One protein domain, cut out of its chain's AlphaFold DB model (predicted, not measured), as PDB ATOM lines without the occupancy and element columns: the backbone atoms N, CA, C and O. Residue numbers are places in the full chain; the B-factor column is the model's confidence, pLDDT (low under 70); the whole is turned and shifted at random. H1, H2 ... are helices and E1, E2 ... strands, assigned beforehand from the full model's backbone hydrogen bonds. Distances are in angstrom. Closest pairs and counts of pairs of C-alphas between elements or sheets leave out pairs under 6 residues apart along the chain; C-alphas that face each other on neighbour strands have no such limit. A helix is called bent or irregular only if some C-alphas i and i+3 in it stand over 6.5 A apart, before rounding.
ATOM      1  N   SER A  24      13.267   1.440  29.828       55.53
ATOM      2  CA  SER A  24      14.184   0.840  30.791       55.53
ATOM      3  C   SER A  24      15.431   0.327  30.074       55.53
ATOM      4  O   SER A  24      15.326  -0.541  29.203       55.53
ATOM      5  N   LYS A  25      16.613   0.829  30.444       52.97
ATOM      6  CA  LYS A  25      17.899   0.218  30.075       52.97
ATOM      7  C   LYS A  25      18.405  -0.560  31.286       52.97
ATOM      8  O   LYS A  25      18.633   0.020  32.346       52.97
ATOM      9  N   ALA A  26      18.557  -1.873  31.136       51.34
ATOM     10  CA  ALA A  26      19.240  -2.681  32.135       51.34
ATOM     11  C   ALA A  26      20.706  -2.222  32.195       51.34
ATOM     12  O   ALA A  26      21.413  -2.282  31.187       51.34
ATOM     13  N   SER A  27      21.143  -1.711  33.344       50.81
ATOM     14  CA  SER A  27      22.551  -1.421  33.615       50.81
ATOM     15  C   SER A  27      23.095  -2.513  34.531       50.81
ATOM     16  O   SER A  27      22.525  -2.780  35.580       50.81
ATOM     17  N   ASP A  28      24.195  -3.139  34.120       52.44
ATOM     18  CA  ASP A  28      24.833  -4.318  34.738       52.44
ATOM     19  C   ASP A  28      25.556  -4.018  36.075       52.44
ATOM     20  O   ASP A  28      26.439  -4.752  36.501       52.44
ATOM     21  N   VAL A  29      25.236  -2.907  36.749       52.19
ATOM     22  CA  VAL A  29      25.960  -2.453  37.946       52.19
ATOM     23  C   VAL A  29      24.971  -2.094  39.051       52.19
ATOM     24  O   VAL A  29      24.404  -1.003  39.078       52.19
ATOM     25  N   GLY A  30      24.795  -3.025  39.991       60.16
ATOM     26  CA  GLY A  30      23.950  -2.851  41.172       60.16
ATOM     27  C   GLY A  30      22.462  -3.068  40.899       60.16
ATOM     28  O   GLY A  30      22.027  -3.117  39.755       60.16
ATOM     29  N   ASP A  31      21.680  -3.202  41.973       77.81
ATOM     30  CA  ASP A  31      20.221  -3.410  41.973       77.81
ATOM     31  C   ASP A  31      19.447  -2.179  41.446       77.81
ATOM     32  O   ASP A  31      18.458  -1.752  42.028       77.81
ATOM     33  N   THR A  32      19.924  -1.535  40.379       81.62
ATOM     34  CA  THR A  32      19.386  -0.294  39.821       81.62
ATOM     35  C   THR A  32      19.178  -0.406  38.316       81.62
ATOM     36  O   THR A  32      19.924  -1.075  37.609       81.62
ATOM     37  N   VAL A  33      18.139   0.253  37.822       82.62
ATOM     38  CA  VAL A  33      17.705   0.243  36.427       82.62
ATOM     39  C   VAL A  33      17.608   1.689  35.967       82.62
ATOM     40  O   VAL A  33      17.096   2.538  36.699       82.62
ATOM     41  N   GLN A  34      18.089   1.988  34.763       84.94
ATOM     42  CA  GLN A  34      17.890   3.313  34.185       84.94
ATOM     43  C   GLN A  34      16.469   3.422  33.655       84.94
ATOM     44  O   GLN A  34      16.057   2.616  32.820       84.94
ATOM     45  N   VAL A  35      15.747   4.431  34.128       82.69
ATOM     46  CA  VAL A  35      14.382   4.742  33.718       82.69
ATOM     47  C   VAL A  35      14.369   6.115  33.058       82.69
ATOM     48  O   VAL A  35      14.896   7.077  33.611       82.69
ATOM     49  N   GLU A  36      13.768   6.186  31.875       84.88
ATOM     50  CA  GLU A  36      13.584   7.412  31.098       84.88
ATOM     51  C   GLU A  36      12.123   7.886  31.153       84.88
ATOM     52  O   GLU A  36      11.221   7.121  30.820       84.88
ATOM     53  N   TYR A  37      11.890   9.147  31.517       81.00
ATOM     54  CA  TYR A  37      10.604   9.839  31.449       81.00
ATOM     55  C   TYR A  37      10.519  10.686  30.179       81.00
ATOM     56  O   TYR A  37      11.304  11.609  29.986       81.00
ATOM     57  N   THR A  38       9.527  10.430  29.329       74.62
ATOM     58  CA  THR A  38       9.323  11.189  28.077       74.62
ATOM     59  C   THR A  38       7.989  11.943  28.054       74.62
ATOM     60  O   THR A  38       7.408  12.184  26.998       74.62
ATOM     61  N   GLY A  39       7.477  12.301  29.232       70.00
ATOM     62  CA  GLY A  39       6.218  13.024  29.380       70.00
ATOM     63  C   GLY A  39       6.395  14.539  29.443       70.00
ATOM     64  O   GLY A  39       7.479  15.025  29.768       70.00
ATOM     65  N   PRO A  40       5.329  15.311  29.177       69.06
ATOM     66  CA  PRO A  40       5.346  16.742  29.442       69.06
ATOM     67  C   PRO A  40       5.427  17.009  30.955       69.06
ATOM     68  O   PRO A  40       4.831  16.296  31.764       69.06
ATOM     69  N   GLY A  41       6.148  18.059  31.349       75.31
ATOM     70  CA  GLY A  41       6.224  18.513  32.740       75.31
ATOM     71  C   GLY A  41       7.274  17.800  33.595       75.31
ATOM     72  O   GLY A  41       8.265  17.278  33.092       75.31
ATOM     73  N   SER A  42       7.080  17.848  34.913       78.56
ATOM     74  CA  SER A  42       7.950  17.195  35.895       78.56
ATOM     75  C   SER A  42       7.150  16.194  36.714       78.56
ATOM     76  O   SER A  42       6.001  16.452  37.070       78.56
ATOM     77  N   TYR A  43       7.762  15.055  37.011       75.75
ATOM     78  CA  TYR A  43       7.144  13.952  37.721       75.75
ATOM     79  C   TYR A  43       8.047  13.493  38.860       75.75
ATOM     80  O   TYR A  43       9.190  13.106  38.628       75.75
ATOM     81  N   SER A  44       7.530  13.513  40.087       79.38
ATOM     82  CA  SER A  44       8.273  13.070  41.265       79.38
ATOM     83  C   SER A  44       7.630  11.839  41.890       79.38
ATOM     84  O   SER A  44       6.433  11.829  42.171       79.38
ATOM     85  N   ILE A  45       8.434  10.811  42.145       76.62
ATOM     86  CA  ILE A  45       7.995   9.564  42.768       76.62
ATOM     87  C   ILE A  45       9.099   8.995  43.655       76.62
ATOM     88  O   ILE A  45      10.243   8.894  43.234       76.62
ATOM     89  N   HIS A  46       8.769   8.616  44.894       72.25
ATOM     90  CA  HIS A  46       9.707   7.963  45.822       72.25
ATOM     91  C   HIS A  46      11.077   8.668  45.969       72.25
ATOM     92  O   HIS A  46      12.094   8.016  46.177       72.25
ATOM     93  N   GLY A  47      11.111  10.003  45.865       79.56
ATOM     94  CA  GLY A  47      12.343  10.802  45.945       79.56
ATOM     95  C   GLY A  47      13.090  10.996  44.617       79.56
ATOM     96  O   GLY A  47      14.028  11.785  44.569       79.56
ATOM     97  N   PHE A  48      12.650  10.355  43.534       82.62
ATOM     98  CA  PHE A  48      13.137  10.582  42.171       82.62
ATOM     99  C   PHE A  48      12.312  11.679  41.516       82.62
ATOM    100  O   PHE A  48      11.095  11.700  41.678       82.62
ATOM    101  N   THR A  49      12.955  12.596  40.798       84.81
ATOM    102  CA  THR A  49      12.275  13.731  40.153       84.81
ATOM    103  C   THR A  49      12.685  13.810  38.704       84.81
ATOM    104  O   THR A  49      13.772  14.279  38.391       84.81
ATOM    105  N   PHE A  50      11.819  13.325  37.829       85.25
ATOM    106  CA  PHE A  50      11.999  13.320  36.392       85.25
ATOM    107  C   PHE A  50      11.517  14.641  35.800       85.25
ATOM    108  O   PHE A  50      10.432  15.118  36.132       85.25
ATOM    109  N   SER A  51      12.305  15.229  34.911       80.88
ATOM    110  CA  SER A  51      11.949  16.456  34.195       80.88
ATOM    111  C   SER A  51      12.480  16.406  32.768       80.88
ATOM    112  O   SER A  51      13.223  15.498  32.407       80.88
ATOM    113  N   SER A  52      12.138  17.394  31.943       78.00
ATOM    114  CA  SER A  52      12.704  17.531  30.596       78.00
ATOM    115  C   SER A  52      14.226  17.726  30.589       78.00
ATOM    116  O   SER A  52      14.878  17.345  29.624       78.00
ATOM    117  N   GLU A  53      14.793  18.304  31.653       80.69
ATOM    118  CA  GLU A  53      16.246  18.481  31.814       80.69
ATOM    119  C   GLU A  53      16.924  17.242  32.416       80.69
ATOM    120  O   GLU A  53      18.093  16.985  32.144       80.69
ATOM    121  N   ASN A  54      16.193  16.462  33.220       80.38
ATOM    122  CA  ASN A  54      16.689  15.248  33.861       80.38
ATOM    123  C   ASN A  54      15.682  14.103  33.700       80.38
ATOM    124  O   ASN A  54      15.013  13.670  34.647       80.38
ATOM    125  N   SER A  55      15.545  13.653  32.455       81.00
ATOM    126  CA  SER A  55      14.569  12.640  32.060       81.00
ATOM    127  C   SER A  55      15.026  11.222  32.375       81.00
ATOM    128  O   SER A  55      14.182  10.341  32.475       81.00
ATOM    129  N   VAL A  56      16.326  10.981  32.563       85.56
ATOM    130  CA  VAL A  56      16.886   9.644  32.805       85.56
ATOM    131  C   VAL A  56      17.483   9.569  34.200       85.56
ATOM    132  O   VAL A  56      18.438  10.275  34.506       85.56
ATOM    133  N   GLN A  57      16.969   8.667  35.032       85.62
ATOM    134  CA  GLN A  57      17.498   8.420  36.374       85.62
ATOM    135  C   GLN A  57      17.667   6.931  36.645       85.62
ATOM    136  O   GLN A  57      16.895   6.099  36.169       85.62
ATOM    137  N   SER A  58      18.683   6.600  37.441       87.44
ATOM    138  CA  SER A  58      18.869   5.254  37.977       87.44
ATOM    139  C   SER A  58      17.974   5.076  39.197       87.44
ATOM    140  O   SER A  58      18.167   5.745  40.211       87.44
ATOM    141  N   VAL A  59      17.010   4.165  39.107       84.44
ATOM    142  CA  VAL A  59      16.108   3.813  40.210       84.44
ATOM    143  C   VAL A  59      16.372   2.376  40.655       84.44
ATOM    144  O   VAL A  59      16.740   1.550  39.822       84.44
ATOM    145  N   PRO A  60      16.183   2.027  41.935       86.94
ATOM    146  CA  PRO A  60      16.279   0.642  42.375       86.94
ATOM    147  C   PRO A  60      15.320  -0.288  41.620       86.94
ATOM    148  O   PRO A  60      14.163   0.060  41.373       86.94
ATOM    149  N   SER A  61      15.789  -1.485  41.275       82.12
ATOM    150  CA  SER A  61      15.071  -2.462  40.447       82.12
ATOM    151  C   SER A  61      13.710  -2.835  41.043       82.12
ATOM    152  O   SER A  61      12.707  -2.897  40.330       82.12
ATOM    153  N   HIS A  62      13.651  -2.960  42.372       82.69
ATOM    154  CA  HIS A  62      12.444  -3.298  43.119       82.69
ATOM    155  C   HIS A  62      11.352  -2.215  43.066       82.69
ATOM    156  O   HIS A  62      10.178  -2.542  43.236       82.69
ATOM    157  N   ILE A  63      11.700  -0.947  42.795       80.50
ATOM    158  CA  ILE A  63      10.722   0.134  42.570       80.50
ATOM    159  C   ILE A  63      10.602   0.554  41.102       80.50
ATOM    160  O   ILE A  63       9.687   1.303  40.773       80.50
ATOM    161  N   ALA A  64      11.474   0.087  40.203       79.12
ATOM    162  CA  ALA A  64      11.463   0.484  38.793       79.12
ATOM    163  C   ALA A  64      10.104   0.208  38.131       79.12
ATOM    164  O   ALA A  64       9.553   1.069  37.449       79.12
ATOM    165  N   ASN A  65       9.516  -0.957  38.416       75.88
ATOM    166  CA  ASN A  65       8.184  -1.316  37.930       75.88
ATOM    167  C   ASN A  65       7.096  -0.371  38.451       75.88
ATOM    168  O   ASN A  65       6.167  -0.054  37.715       75.88
ATOM    169  N   LEU A  66       7.217   0.100  39.695       75.88
ATOM    170  CA  LEU A  66       6.289   1.071  40.267       75.88
ATOM    171  C   LEU A  66       6.414   2.415  39.545       75.88
ATOM    172  O   LEU A  66       5.404   2.947  39.107       75.88
ATOM    173  N   VAL A  67       7.642   2.912  39.367       73.88
ATOM    174  CA  VAL A  67       7.937   4.178  38.672       73.88
ATOM    175  C   VAL A  67       7.396   4.177  37.241       73.88
ATOM    176  O   VAL A  67       6.792   5.155  36.809       73.88
ATOM    177  N   ILE A  68       7.564   3.065  36.522       72.69
ATOM    178  CA  ILE A  68       7.061   2.904  35.154       72.69
ATOM    179  C   ILE A  68       5.526   2.787  35.141       72.69
ATOM    180  O   ILE A  68       4.870   3.400  34.302       72.69
ATOM    181  N   ALA A  69       4.930   2.030  36.071       68.56
ATOM    182  CA  ALA A  69       3.485   1.788  36.108       68.56
ATOM    183  C   ALA A  69       2.661   3.008  36.555       68.56
ATOM    184  O   ALA A  69       1.510   3.165  36.145       68.56
ATOM    185  N   THR A  70       3.218   3.883  37.394       66.12
ATOM    186  CA  THR A  70       2.536   5.102  37.857       66.12
ATOM    187  C   THR A  70       2.555   6.231  36.830       66.12
ATOM    188  O   THR A  70       1.794   7.193  36.970       66.12
ATOM    189  N   GLY A  71       3.364   6.114  35.774       56.38
ATOM    190  CA  GLY A  71       3.313   6.979  34.603       56.38
ATOM    191  C   GLY A  71       2.058   6.717  33.775       56.38
ATOM    192  O   GLY A  71       2.124   6.073  32.734       56.38
TER     193      GLY A  71
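What this domain is: This is residues 24 to 71 of the 76 residues of an uncharacterized protein of marine metagenome (UniProt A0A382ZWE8). What does the shape look like at first sight? A small three-strand sheet of E1, E2 and E5 has one short helix, H1, over one face, and a second, two-strand hairpin of E3 and E4 is set off near the E5 side of that sheet. What is it built of? The printed part has 48 residues with five named strands and one named helix, in the order E1, E2, E3, E4, E5, H1; the larger sheet has the order E1, E2, E5, and both sheets are antiparallel. How is the whole classed and how large is it? The class is mixed, helices and strands, and the whole is compact, with a radius of gyration of the C-alphas of 10.1 A, in an elongated outline of 29 by 18 by 16 A.

How they stand to each other: How is the larger sheet joined? E2, residues 32 to 36, is the inner strand, antiparallel to the edge strand E5, residues 56 to 60, with N 33 and O 59 2.8 A apart, within hydrogen-bond range. On its other side is the edge strand E1, residues 24 to 26, antiparallel and a hairpin with E2, with N 25 and O 34 3.0 A apart, within hydrogen-bond range. Where is the helix? H1, residues 61 to 69, is on this sheet at a height over the sheet of 8.1 A, over E2 and E5, and runs along the strands, at 2 degrees to E2 on the local plane. The closest C-alphas of E2 and H1 are those of Thr 32 and Ser 61, 4.9 A apart; in H1, 3 of 5 O i to N i+4 pairs are within hydrogen-bond range. Where is the second sheet? E3, residues 43 to 45, and E4, residues 48 to 50, form an antiparallel hairpin, with N 43 and O 50 2.8 A apart, within hydrogen-bond range. The closest C-alphas of E4 and E5 are those of Phe 50 and Val 56, 7.1 A apart, while E4 and H1 are apart.

Where its parts are: Where do the strands begin? E1 starts at C-alpha 24, (14.184, 0.840, 30.791). How long are the longer elements? From first to last C-alpha, E2 measures 13.0 A, E5 13.2 A and H1 13.1 A. Where does H1 end, and is it even? It ends at C-alpha 69, (3.485, 1.788, 36.108), and it is irregular: C-alphas 62 and 65 are 7.0 A apart.

The domain as a whole: How far does it reach? The two C-alphas farthest apart are those of Asp 28 and Gly 41, at 29.5 A. Is the printed part cut, and are its links long? It has no cut, and no link is long; E2 to E3 is a short link and the others are tight. Where is the model's confidence low? The pLDDT is under 70 at residues 24 to 30, residue 40 and residues 69 to 71.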